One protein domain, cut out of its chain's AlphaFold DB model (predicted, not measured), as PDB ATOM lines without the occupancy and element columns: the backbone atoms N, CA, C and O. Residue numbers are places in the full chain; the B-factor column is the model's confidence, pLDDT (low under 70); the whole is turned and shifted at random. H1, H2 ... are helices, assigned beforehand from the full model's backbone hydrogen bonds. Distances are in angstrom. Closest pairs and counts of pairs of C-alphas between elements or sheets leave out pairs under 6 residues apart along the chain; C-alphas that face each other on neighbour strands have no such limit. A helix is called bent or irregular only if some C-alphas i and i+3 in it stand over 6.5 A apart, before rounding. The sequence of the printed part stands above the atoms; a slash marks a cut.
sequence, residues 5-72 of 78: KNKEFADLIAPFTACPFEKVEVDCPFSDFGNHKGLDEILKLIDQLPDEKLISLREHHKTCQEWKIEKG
ATOM      1  N   LYS A   5      40.204  29.182 -23.163       94.12
ATOM      2  CA  LYS A   5      40.046  27.728 -23.141       94.12
ATOM      3  C   LYS A   5      38.803  27.270 -23.904       94.12
ATOM      4  O   LYS A   5      38.889  26.370 -24.730       94.12
ATOM      5  N   ASN A   6      37.691  27.988 -23.758       93.06
ATOM      6  CA  ASN A   6      36.467  27.720 -24.518       93.06
ATOM      7  C   ASN A   6      36.656  27.876 -26.029       93.06
ATOM      8  O   ASN A   6      36.043  27.149 -26.800       93.06
ATOM      9  N   LYS A   7      37.505  28.814 -26.466       93.81
ATOM     10  CA  LYS A   7      37.850  28.971 -27.888       93.81
ATOM     11  C   LYS A   7      38.789  27.870 -28.366       93.81
ATOM     12  O   LYS A   7      38.633  27.384 -29.479       93.81
ATOM     13  N   GLU A   8      39.752  27.495 -27.532       96.56
ATOM     14  CA  GLU A   8      40.724  26.450 -27.840       96.56
ATOM     15  C   GLU A   8      40.069  25.077 -27.985       96.56
ATOM     16  O   GLU A   8      40.463  24.339 -28.877       96.56
ATOM     17  N   PHE A   9      39.061  24.766 -27.162       96.00
ATOM     18  CA  PHE A   9      38.338  23.487 -27.127       96.00
ATOM     19  C   PHE A   9      36.905  23.560 -27.676       96.00
ATOM     20  O   PHE A   9      36.052  22.744 -27.327       96.00
ATOM     21  N   ALA A  10      36.630  24.529 -28.555       93.69
ATOM     22  CA  ALA A  10      35.300  24.742 -29.129       93.69
ATOM     23  C   ALA A  10      34.782  23.543 -29.949       93.69
ATOM     24  O   ALA A  10      33.576  23.317 -30.026       93.69
ATOM     25  N   ASP A  11      35.680  22.746 -30.528       92.38
ATOM     26  CA  ASP A  11      35.369  21.512 -31.259       92.38
ATOM     27  C   ASP A  11      34.706  20.440 -30.383       92.38
ATOM     28  O   ASP A  11      33.973  19.597 -30.898       92.38
ATOM     29  N   LEU A  12      34.905  20.492 -29.062       92.81
ATOM     30  CA  LEU A  12      34.288  19.556 -28.124       92.81
ATOM     31  C   LEU A  12      32.840  19.911 -27.774       92.81
ATOM     32  O   LEU A  12      32.142  19.090 -27.187       92.81
ATOM     33  N   ILE A  13      32.353  21.099 -28.150       91.19
ATOM     34  CA  ILE A  13      30.983  21.526 -27.829       91.19
ATOM     35  C   ILE A  13      29.956  20.562 -28.431       91.19
ATOM     36  O   ILE A  13      29.019  20.153 -27.744       91.19
ATOM     37  N   ALA A  14      30.141  20.174 -29.696       88.25
ATOM     38  CA  ALA A  14      29.246  19.246 -30.380       88.25
ATOM     39  C   ALA A  14      29.186  17.872 -29.682       88.25
ATOM     40  O   ALA A  14      28.098  17.517 -29.226       88.25
ATOM     41  N   PRO A  15      30.304  17.135 -29.495       88.81
ATOM     42  CA  PRO A  15      30.263  15.826 -28.846       88.81
ATOM     43  C   PRO A  15      29.883  15.874 -27.355       88.81
ATOM     44  O   PRO A  15      29.396  14.875 -26.838       88.81
ATOM     45  N   PHE A  16      30.024  17.014 -26.660       90.38
ATOM     46  CA  PHE A  16      29.446  17.200 -25.317       90.38
ATOM     47  C   PHE A  16      27.932  17.445 -25.312       90.38
ATOM     48  O   PHE A  16      27.300  17.291 -24.270       90.38
ATOM     49  N   THR A  17      27.350  17.866 -26.436       86.69
ATOM     50  CA  THR A  17      25.903  18.105 -26.545       86.69
ATOM     51  C   THR A  17      25.169  16.815 -26.891       86.69
ATOM     52  O   THR A  17      24.158  16.486 -26.265       86.69
ATOM     53  N   ALA A  18      25.665  16.121 -27.915       84.44
ATOM     54  CA  ALA A  18      25.141  14.860 -28.414       84.44
ATOM     55  C   ALA A  18      26.182  14.190 -29.319       84.44
ATOM     56  O   ALA A  18      27.040  14.860 -29.901       84.44
ATOM     57  N   CYS A  19      26.076  12.871 -29.501       85.94
ATOM     58  CA  CYS A  19      26.868  12.197 -30.525       85.94
ATOM     59  C   CYS A  19      26.494  12.756 -31.911       85.94
ATOM     60  O   CYS A  19      25.312  12.736 -32.263       85.94
ATOM     61  N   PRO A  20      27.464  13.232 -32.714       79.44
ATOM     62  CA  PRO A  20      27.194  13.691 -34.077       79.44
ATOM     63  C   PRO A  20      26.836  12.538 -35.028       79.44
ATOM     64  O   PRO A  20      26.406  12.779 -36.151       79.44
ATOM     65  N   PHE A  21      27.001  11.291 -34.582       78.69
ATOM     66  CA  PHE A  21      26.612  10.088 -35.304       78.69
ATOM     67  C   PHE A  21      25.373   9.469 -34.649       78.69
ATOM     68  O   PHE A  21      25.286   9.396 -33.424       78.69
ATOM     69  N   GLU A  22      24.439   8.953 -35.452       68.00
ATOM     70  CA  GLU A  22      23.176   8.357 -34.969       68.00
ATOM     71  C   GLU A  22      23.372   7.181 -33.992       68.00
ATOM     72  O   GLU A  22      22.453   6.817 -33.260       68.00
ATOM     73  N   LYS A  23      24.573   6.586 -33.960       74.12
ATOM     74  CA  LYS A  23      24.934   5.484 -33.063       74.12
ATOM     75  C   LYS A  23      26.071   5.886 -32.133       74.12
ATOM     76  O   LYS A  23      27.222   5.983 -32.560       74.12
ATOM     77  N   VAL A  24      25.729   6.076 -30.861       79.06
ATOM     78  CA  VAL A  24      26.689   6.231 -29.762       79.06
ATOM     79  C   VAL A  24      27.299   4.861 -29.465       79.06
ATOM     80  O   VAL A  24      26.570   3.884 -29.295       79.06
ATOM     81  N   GLU A  25      28.626   4.785 -29.403       80.81
ATOM     82  CA  GLU A  25      29.314   3.569 -28.964       80.81
ATOM     83  C   GLU A  25      29.083   3.321 -27.470       80.81
ATOM     84  O   GLU A  25      29.036   4.267 -26.683       80.81
ATOM     85  N   VAL A  26      28.973   2.048 -27.075       78.06
ATOM     86  CA  VAL A  26      28.675   1.644 -25.685       78.06
ATOM     87  C   VAL A  26      29.673   2.246 -24.688       78.06
ATOM     88  O   VAL A  26      29.267   2.682 -23.616       78.06
ATOM     89  N   ASP A  27      30.940   2.365 -25.088       84.12
ATOM     90  CA  ASP A  27      32.033   2.883 -24.256       84.12
ATOM     91  C   ASP A  27      32.452   4.316 -24.639       84.12
ATOM     92  O   ASP A  27      33.597   4.723 -24.433       84.12
ATOM     93  N   CYS A  28      31.547   5.099 -25.242       88.44
ATOM     94  CA  CYS A  28      31.844   6.482 -25.605       88.44
ATOM     95  C   CYS A  28      32.084   7.330 -24.337       88.44
ATOM     96  O   CYS A  28      31.155   7.510 -23.546       88.44
ATOM     97  N   PRO A  29      33.273   7.936 -24.153       90.94
ATOM     98  CA  PRO A  29      33.594   8.724 -22.964       90.94
ATOM     99  C   PRO A  29      32.788  10.027 -22.888       90.94
ATOM    100  O   PRO A  29      32.767  10.677 -21.847       90.94
ATOM    101  N   PHE A  30      32.125  10.430 -23.976       89.88
ATOM    102  CA  PHE A  30      31.219  11.575 -23.965       89.88
ATOM    103  C   PHE A  30      29.894  11.277 -23.248       89.88
ATOM    104  O   PHE A  30      29.254  12.203 -22.749       89.88
ATOM    105  N   SER A  31      29.517   9.998 -23.118       86.00
ATOM    106  CA  SER A  31      28.314   9.562 -22.398       86.00
ATOM    107  C   SER A  31      28.326   9.978 -20.923       86.00
ATOM    108  O   SER A  31      27.273  10.290 -20.368       86.00
ATOM    109  N   ASP A  32      29.515  10.081 -20.316       84.25
ATOM    110  CA  ASP A  32      29.709  10.521 -18.926       84.25
ATOM    111  C   ASP A  32      29.234  11.961 -18.681       84.25
ATOM    112  O   ASP A  32      28.960  12.358 -17.546       84.25
ATOM    113  N   PHE A  33      29.137  12.770 -19.738       83.06
ATOM    114  CA  PHE A  33      28.782  14.180 -19.625       83.06
ATOM    115  C   PHE A  33      27.285  14.450 -19.800       83.06
ATOM    116  O   PHE A  33      26.873  15.580 -19.529       83.06
ATOM    117  N   GLY A  34      26.487  13.420 -20.111       65.38
ATOM    118  CA  GLY A  34      25.028  13.473 -20.216       65.38
ATOM    119  C   GLY A  34      24.523  14.175 -21.482       65.38
ATOM    120  O   GLY A  34      25.069  15.187 -21.910       65.38
ATOM    121  N   ASN A  35      23.442  13.652 -22.065       66.06
ATOM    122  CA  ASN A  35      22.784  14.267 -23.218       66.06
ATOM    123  C   ASN A  35      21.936  15.467 -22.762       66.06
ATOM    124  O   ASN A  35      21.105  15.326 -21.866       66.06
ATOM    125  N   HIS A  36      22.112  16.609 -23.437       60.62
ATOM    126  CA  HIS A  36      21.382  17.879 -23.258       60.62
ATOM    127  C   HIS A  36      21.856  18.797 -22.120       60.62
ATOM    128  O   HIS A  36      21.090  19.162 -21.230       60.62
ATOM    129  N   LYS A  37      23.106  19.257 -22.217       69.81
ATOM    130  CA  LYS A  37      23.574  20.464 -21.519       69.81
ATOM    131  C   LYS A  37      23.358  21.701 -22.388       69.81
ATOM    132  O   LYS A  37      23.587  21.664 -23.597       69.81
ATOM    133  N   GLY A  38      22.922  22.804 -21.783       84.50
ATOM    134  CA  GLY A  38      22.874  24.096 -22.477       84.50
ATOM    135  C   GLY A  38      24.286  24.582 -22.823       84.50
ATOM    136  O   GLY A  38      25.249  24.218 -22.147       84.50
ATOM    137  N   LEU A  39      24.430  25.443 -23.839       87.94
ATOM    138  CA  LEU A  39      25.741  25.968 -24.260       87.94
ATOM    139  C   LEU A  39      26.557  26.525 -23.080       87.94
ATOM    140  O   LEU A  39      27.740  26.226 -22.954       87.94
ATOM    141  N   ASP A  40      25.925  27.271 -22.172       90.00
ATOM    142  CA  ASP A  40      26.596  27.837 -20.996       90.00
ATOM    143  C   ASP A  40      27.149  26.774 -20.035       90.00
ATOM    144  O   ASP A  40      28.182  26.985 -19.399       90.00
ATOM    145  N   GLU A  41      26.484  25.629 -19.915       90.50
ATOM    146  CA  GLU A  41      26.938  24.521 -19.072       90.50
ATOM    147  C   GLU A  41      28.107  23.780 -19.712       90.50
ATOM    148  O   GLU A  41      29.047  23.403 -19.014       90.50
ATOM    149  N   ILE A  42      28.090  23.628 -21.037       91.31
ATOM    150  CA  ILE A  42      29.200  23.040 -21.791       91.31
ATOM    151  C   ILE A  42      30.435  23.937 -21.703       91.31
ATOM    152  O   ILE A  42      31.534  23.449 -21.455       91.31
ATOM    153  N   LEU A  43      30.266  25.254 -21.832       92.06
ATOM    154  CA  LEU A  43      31.369  26.202 -21.674       92.06
ATOM    155  C   LEU A  43      31.970  26.133 -20.260       92.06
ATOM    156  O   LEU A  43      33.186  26.092 -20.114       92.06
ATOM    157  N   LYS A  44      31.135  26.032 -19.217       92.12
ATOM    158  CA  LYS A  44      31.618  25.820 -17.840       92.12
ATOM    159  C   LYS A  44      32.334  24.480 -17.672       92.12
ATOM    160  O   LYS A  44      33.347  24.428 -16.985       92.12
ATOM    161  N   LEU A  45      31.823  23.415 -18.289       92.00
ATOM    162  CA  LEU A  45      32.445  22.093 -18.261       92.00
ATOM    163  C   LEU A  45      33.842  22.128 -18.891       92.00
ATOM    164  O   LEU A  45      34.787  21.611 -18.299       92.00
ATOM    165  N   ILE A  46      33.983  22.774 -20.051       93.50
ATOM    166  CA  ILE A  46      35.276  22.967 -20.714       93.50
ATOM    167  C   ILE A  46      36.230  23.739 -19.800       93.50
ATOM    168  O   ILE A  46      37.366  23.316 -19.615       93.50
ATOM    169  N   ASP A  47      35.781  24.822 -19.168       93.88
ATOM    170  CA  ASP A  47      36.629  25.583 -18.247       93.88
ATOM    171  C   ASP A  47      37.073  24.756 -17.016       93.88
ATOM    172  O   ASP A  47      38.198  24.923 -16.540       93.88
ATOM    173  N   GLN A  48      36.225  23.844 -16.523       93.50
ATOM    174  CA  GLN A  48      36.465  23.029 -15.321       93.50
ATOM    175  C   GLN A  48      37.323  21.779 -15.552       93.50
ATOM    176  O   GLN A  48      38.041  21.358 -14.643       93.50
ATOM    177  N   LEU A  49      37.238  21.154 -16.726       94.50
ATOM    178  CA  LEU A  49      37.989  19.933 -17.013       94.50
ATOM    179  C   LEU A  49      39.486  20.224 -17.170       94.50
ATOM    180  O   LEU A  49      39.840  21.226 -17.787       94.50
ATOM    181  N   PRO A  50      40.391  19.357 -16.684       96.88
ATOM    182  CA  PRO A  50      41.818  19.487 -16.963       96.88
ATOM    183  C   PRO A  50      42.107  19.474 -18.468       96.88
ATOM    184  O   PRO A  50      41.474  18.724 -19.214       96.88
ATOM    185  N   ASP A  51      43.097  20.252 -18.906       96.38
ATOM    186  CA  ASP A  51      43.479  20.343 -20.324       96.38
ATOM    187  C   ASP A  51      43.837  18.963 -20.893       96.38
ATOM    188  O   ASP A  51      43.390  18.610 -21.979       96.38
ATOM    189  N   GLU A  52      44.539  18.129 -20.122       96.88
ATOM    190  CA  GLU A  52      44.871  16.746 -20.497       96.88
ATOM    191  C   GLU A  52      43.624  15.893 -20.776       96.88
ATOM    192  O   GLU A  52      43.592  15.110 -21.728       96.88
ATOM    193  N   LYS A  53      42.554  16.077 -19.990       95.75
ATOM    194  CA  LYS A  53      41.290  15.363 -20.204       95.75
ATOM    195  C   LYS A  53      40.596  15.853 -21.472       95.75
ATOM    196  O   LYS A  53      40.072  15.033 -22.220       95.75
ATOM    197  N   LEU A  54      40.607  17.160 -21.731       96.31
ATOM    198  CA  LEU A  54      40.032  17.738 -22.950       96.31
ATOM    199  C   LEU A  54      40.796  17.296 -24.203       96.31
ATOM    200  O   LEU A  54      40.176  16.949 -25.205       96.31
ATOM    201  N   ILE A  55      42.127  17.241 -24.136       97.38
ATOM    202  CA  ILE A  55      42.974  16.719 -25.215       97.38
ATOM    203  C   ILE A  55      42.633  15.251 -25.490       97.38
ATOM    204  O   ILE A  55      42.340  14.909 -26.632       97.38
ATOM    205  N   SER A  56      42.561  14.414 -24.452       96.56
ATOM    206  CA  SER A  56      42.196  12.999 -24.596       96.56
ATOM    207  C   SER A  56      40.800  12.808 -25.207       96.56
ATOM    208  O   SER A  56      40.615  11.968 -26.087       96.56
ATOM    209  N   LEU A  57      39.814  13.613 -24.795       95.19
ATOM    210  CA  LEU A  57      38.466  13.582 -25.372       95.19
ATOM    211  C   LEU A  57      38.462  14.009 -26.845       95.19
ATOM    212  O   LEU A  57      37.776  13.394 -27.660       95.19
ATOM    213  N   ARG A  58      39.250  15.027 -27.204       95.44
ATOM    214  CA  ARG A  58      39.413  15.474 -28.593       95.44
ATOM    215  C   ARG A  58      40.040  14.392 -29.458       95.44
ATOM    216  O   ARG A  58      39.562  14.161 -30.564       95.44
ATOM    217  N   GLU A  59      41.106  13.761 -28.982       95.56
ATOM    218  CA  GLU A  59      41.769  12.667 -29.694       95.56
ATOM    219  C   GLU A  59      40.806  11.502 -29.906       95.56
ATOM    220  O   GLU A  59      40.628  11.064 -31.039       95.56
ATOM    221  N   HIS A  60      40.087  11.094 -28.855       93.62
ATOM    222  CA  HIS A  60      39.055  10.069 -28.968       93.62
ATOM    223  C   HIS A  60      37.985  10.442 -30.003       93.62
ATOM    224  O   HIS A  60      37.642   9.623 -30.853       93.62
ATOM    225  N   HIS A  61      37.464  11.674 -29.956       92.25
ATOM    226  CA  HIS A  61      36.451  12.132 -30.904       92.25
ATOM    227  C   HIS A  61      36.964  12.074 -32.346       92.25
ATOM    228  O   HIS A  61      36.267  11.543 -33.203       92.25
ATOM    229  N   LYS A  62      38.193  12.536 -32.609       91.38
ATOM    230  CA  LYS A  62      38.811  12.460 -33.943       91.38
ATOM    231  C   LYS A  62      38.942  11.020 -34.433       91.38
ATOM    232  O   LYS A  62      38.486  10.720 -35.531       91.38
ATOM    233  N   THR A  63      39.476  10.121 -33.607       91.94
ATOM    234  CA  THR A  63      39.601   8.697 -33.960       91.94
ATOM    235  C   THR A  63      38.235   8.055 -34.206       91.94
ATOM    236  O   THR A  63      38.068   7.286 -35.150       91.94
ATOM    237  N   CYS A  64      37.230   8.396 -33.396       90.25
ATOM    238  CA  CYS A  64      35.861   7.931 -33.597       90.25
ATOM    239  C   CYS A  64      35.291   8.432 -34.933       90.25
ATOM    240  O   CYS A  64      34.718   7.642 -35.681       90.25
ATOM    241  N   GLN A  65      35.489   9.713 -35.263       88.75
ATOM    242  CA  GLN A  65      35.057  10.291 -36.535       88.75
ATOM    243  C   GLN A  65      35.712   9.592 -37.731       88.75
ATOM    244  O   GLN A  65      35.003   9.193 -38.651       88.75
ATOM    245  N   GLU A  66      37.031   9.401 -37.706       89.69
ATOM    246  CA  GLU A  66      37.778   8.700 -38.760       89.69
ATOM    247  C   GLU A  66      37.237   7.282 -38.969       89.69
ATOM    248  O   GLU A  66      36.866   6.910 -40.082       89.69
ATOM    249  N   TRP A  67      37.064   6.527 -37.884       88.50
ATOM    250  CA  TRP A  67      36.529   5.168 -37.935       88.50
ATOM    251  C   TRP A  67      35.088   5.100 -38.461       88.50
ATOM    252  O   TRP A  67      34.738   4.204 -39.233       88.50
ATOM    253  N   LYS A  68      34.230   6.052 -38.073       85.75
ATOM    254  CA  LYS A  68      32.848   6.145 -38.573       85.75
ATOM    255  C   LYS A  68      32.804   6.512 -40.056       85.75
ATOM    256  O   LYS A  68      31.959   5.981 -40.777       85.75
ATOM    257  N   ILE A  69      33.715   7.369 -40.521       85.12
ATOM    258  CA  ILE A  69      33.873   7.703 -41.942       85.12
ATOM    259  C   ILE A  69      34.306   6.464 -42.733       85.12
ATOM    260  O   ILE A  69      33.669   6.141 -43.733       85.12
ATOM    261  N   GLU A  70      35.317   5.727 -42.266       86.06
ATOM    262  CA  GLU A  70      35.789   4.491 -42.912       86.06
ATOM    263  C   GLU A  70      34.686   3.433 -43.040       86.06
ATOM    264  O   GLU A  70      34.612   2.715 -44.037       86.06
ATOM    265  N   LYS A  71      33.796   3.357 -42.048       81.94
ATOM    266  CA  LYS A  71      32.649   2.443 -42.046       81.94
ATOM    267  C   LYS A  71      31.449   2.917 -42.867       81.94
ATOM    268  O   LYS A  71      30.482   2.168 -42.989       81.94
ATOM    269  N   GLY A  72      31.477   4.138 -43.403       79.12
ATOM    270  CA  GLY A  72      30.333   4.739 -44.097       79.12
ATOM    271  C   GLY A  72      29.161   5.091 -43.170       79.12
ATOM    272  O   GLY A  72      28.035   5.232 -43.634       79.12
TER     273      GLY A  72
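AT A GLANCE: This is residues 5 to 72 of the 78 residues of an uncharacterized protein of Draconibacterium orientale (UniProt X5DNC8). What does the model look like? The long helix H4 makes the longest axis, and H3 meets it near its first end in an open corner. H2 sits within this corner, packing on both, and short H1 packs on H3. What is the rest? Residues 18 to 38, with no named element, loop out from H2 and return to H3. The 68 printed residues hold four named helices, H1, H2, H3 and H4 in chain order, and no named strand: the class is all helix. How large is it? It is compact, with a radius of gyration of the C-alphas of 11.8 A and spans of 33 by 22 by 19 A.

HOW THE PARTS SIT: What does the first helix touch? H1, residues 5 to 8, touches H3, residues 39 to 48; their closest C-alphas, of Asn 6 and Leu 43, are 6.0 A apart. H1 is apart from H4, residues 51 to 70. Where does the next helix stand? H2, residues 10 to 17, touches H3 at a steep tilt of 66 degrees, opposite ways, closest at the C-alphas of Ile 13 and Ile 42, 6.5 A. H2 touches residues 54 to 61 of H4 alone, about perpendicular at 73 degrees, closest at the C-alphas of Leu 12 and Arg 58, 6.6 A. How do H3 and H4 stand? They are close but not clearly touching: their closest C-alphas, of Ile 46 and Leu 54, are 7.4 A apart. What do the backbones show? Every O i to N i+4 pair is within hydrogen-bond range in H3 and H4, but 2 of 4 in H2; H1 is too short for such a pair.

IN THESE COORDINATES: Where does H1 begin? C-alpha 5 is at (40.046, 27.728, -23.141). How long are the helices? H1 measures 4.9 A from first to last C-alpha, H2 11.8 A, H3 14.3 A and H4 28.6 A. H2 is irregular, but only just: C-alphas 11 and 14 are 6.6 A apart. Where does H4 end? C-alpha 70 is at (35.789, 4.491, -42.912).

THE WHOLE: Which link is long? H2 to H3 is long, with 21 residues; H1 to H2 and H3 to H4 are tight. Is anything cut or uncertain? The printed part has no cut, and pLDDT is under 70 at residue 22 and residues 34 to 37.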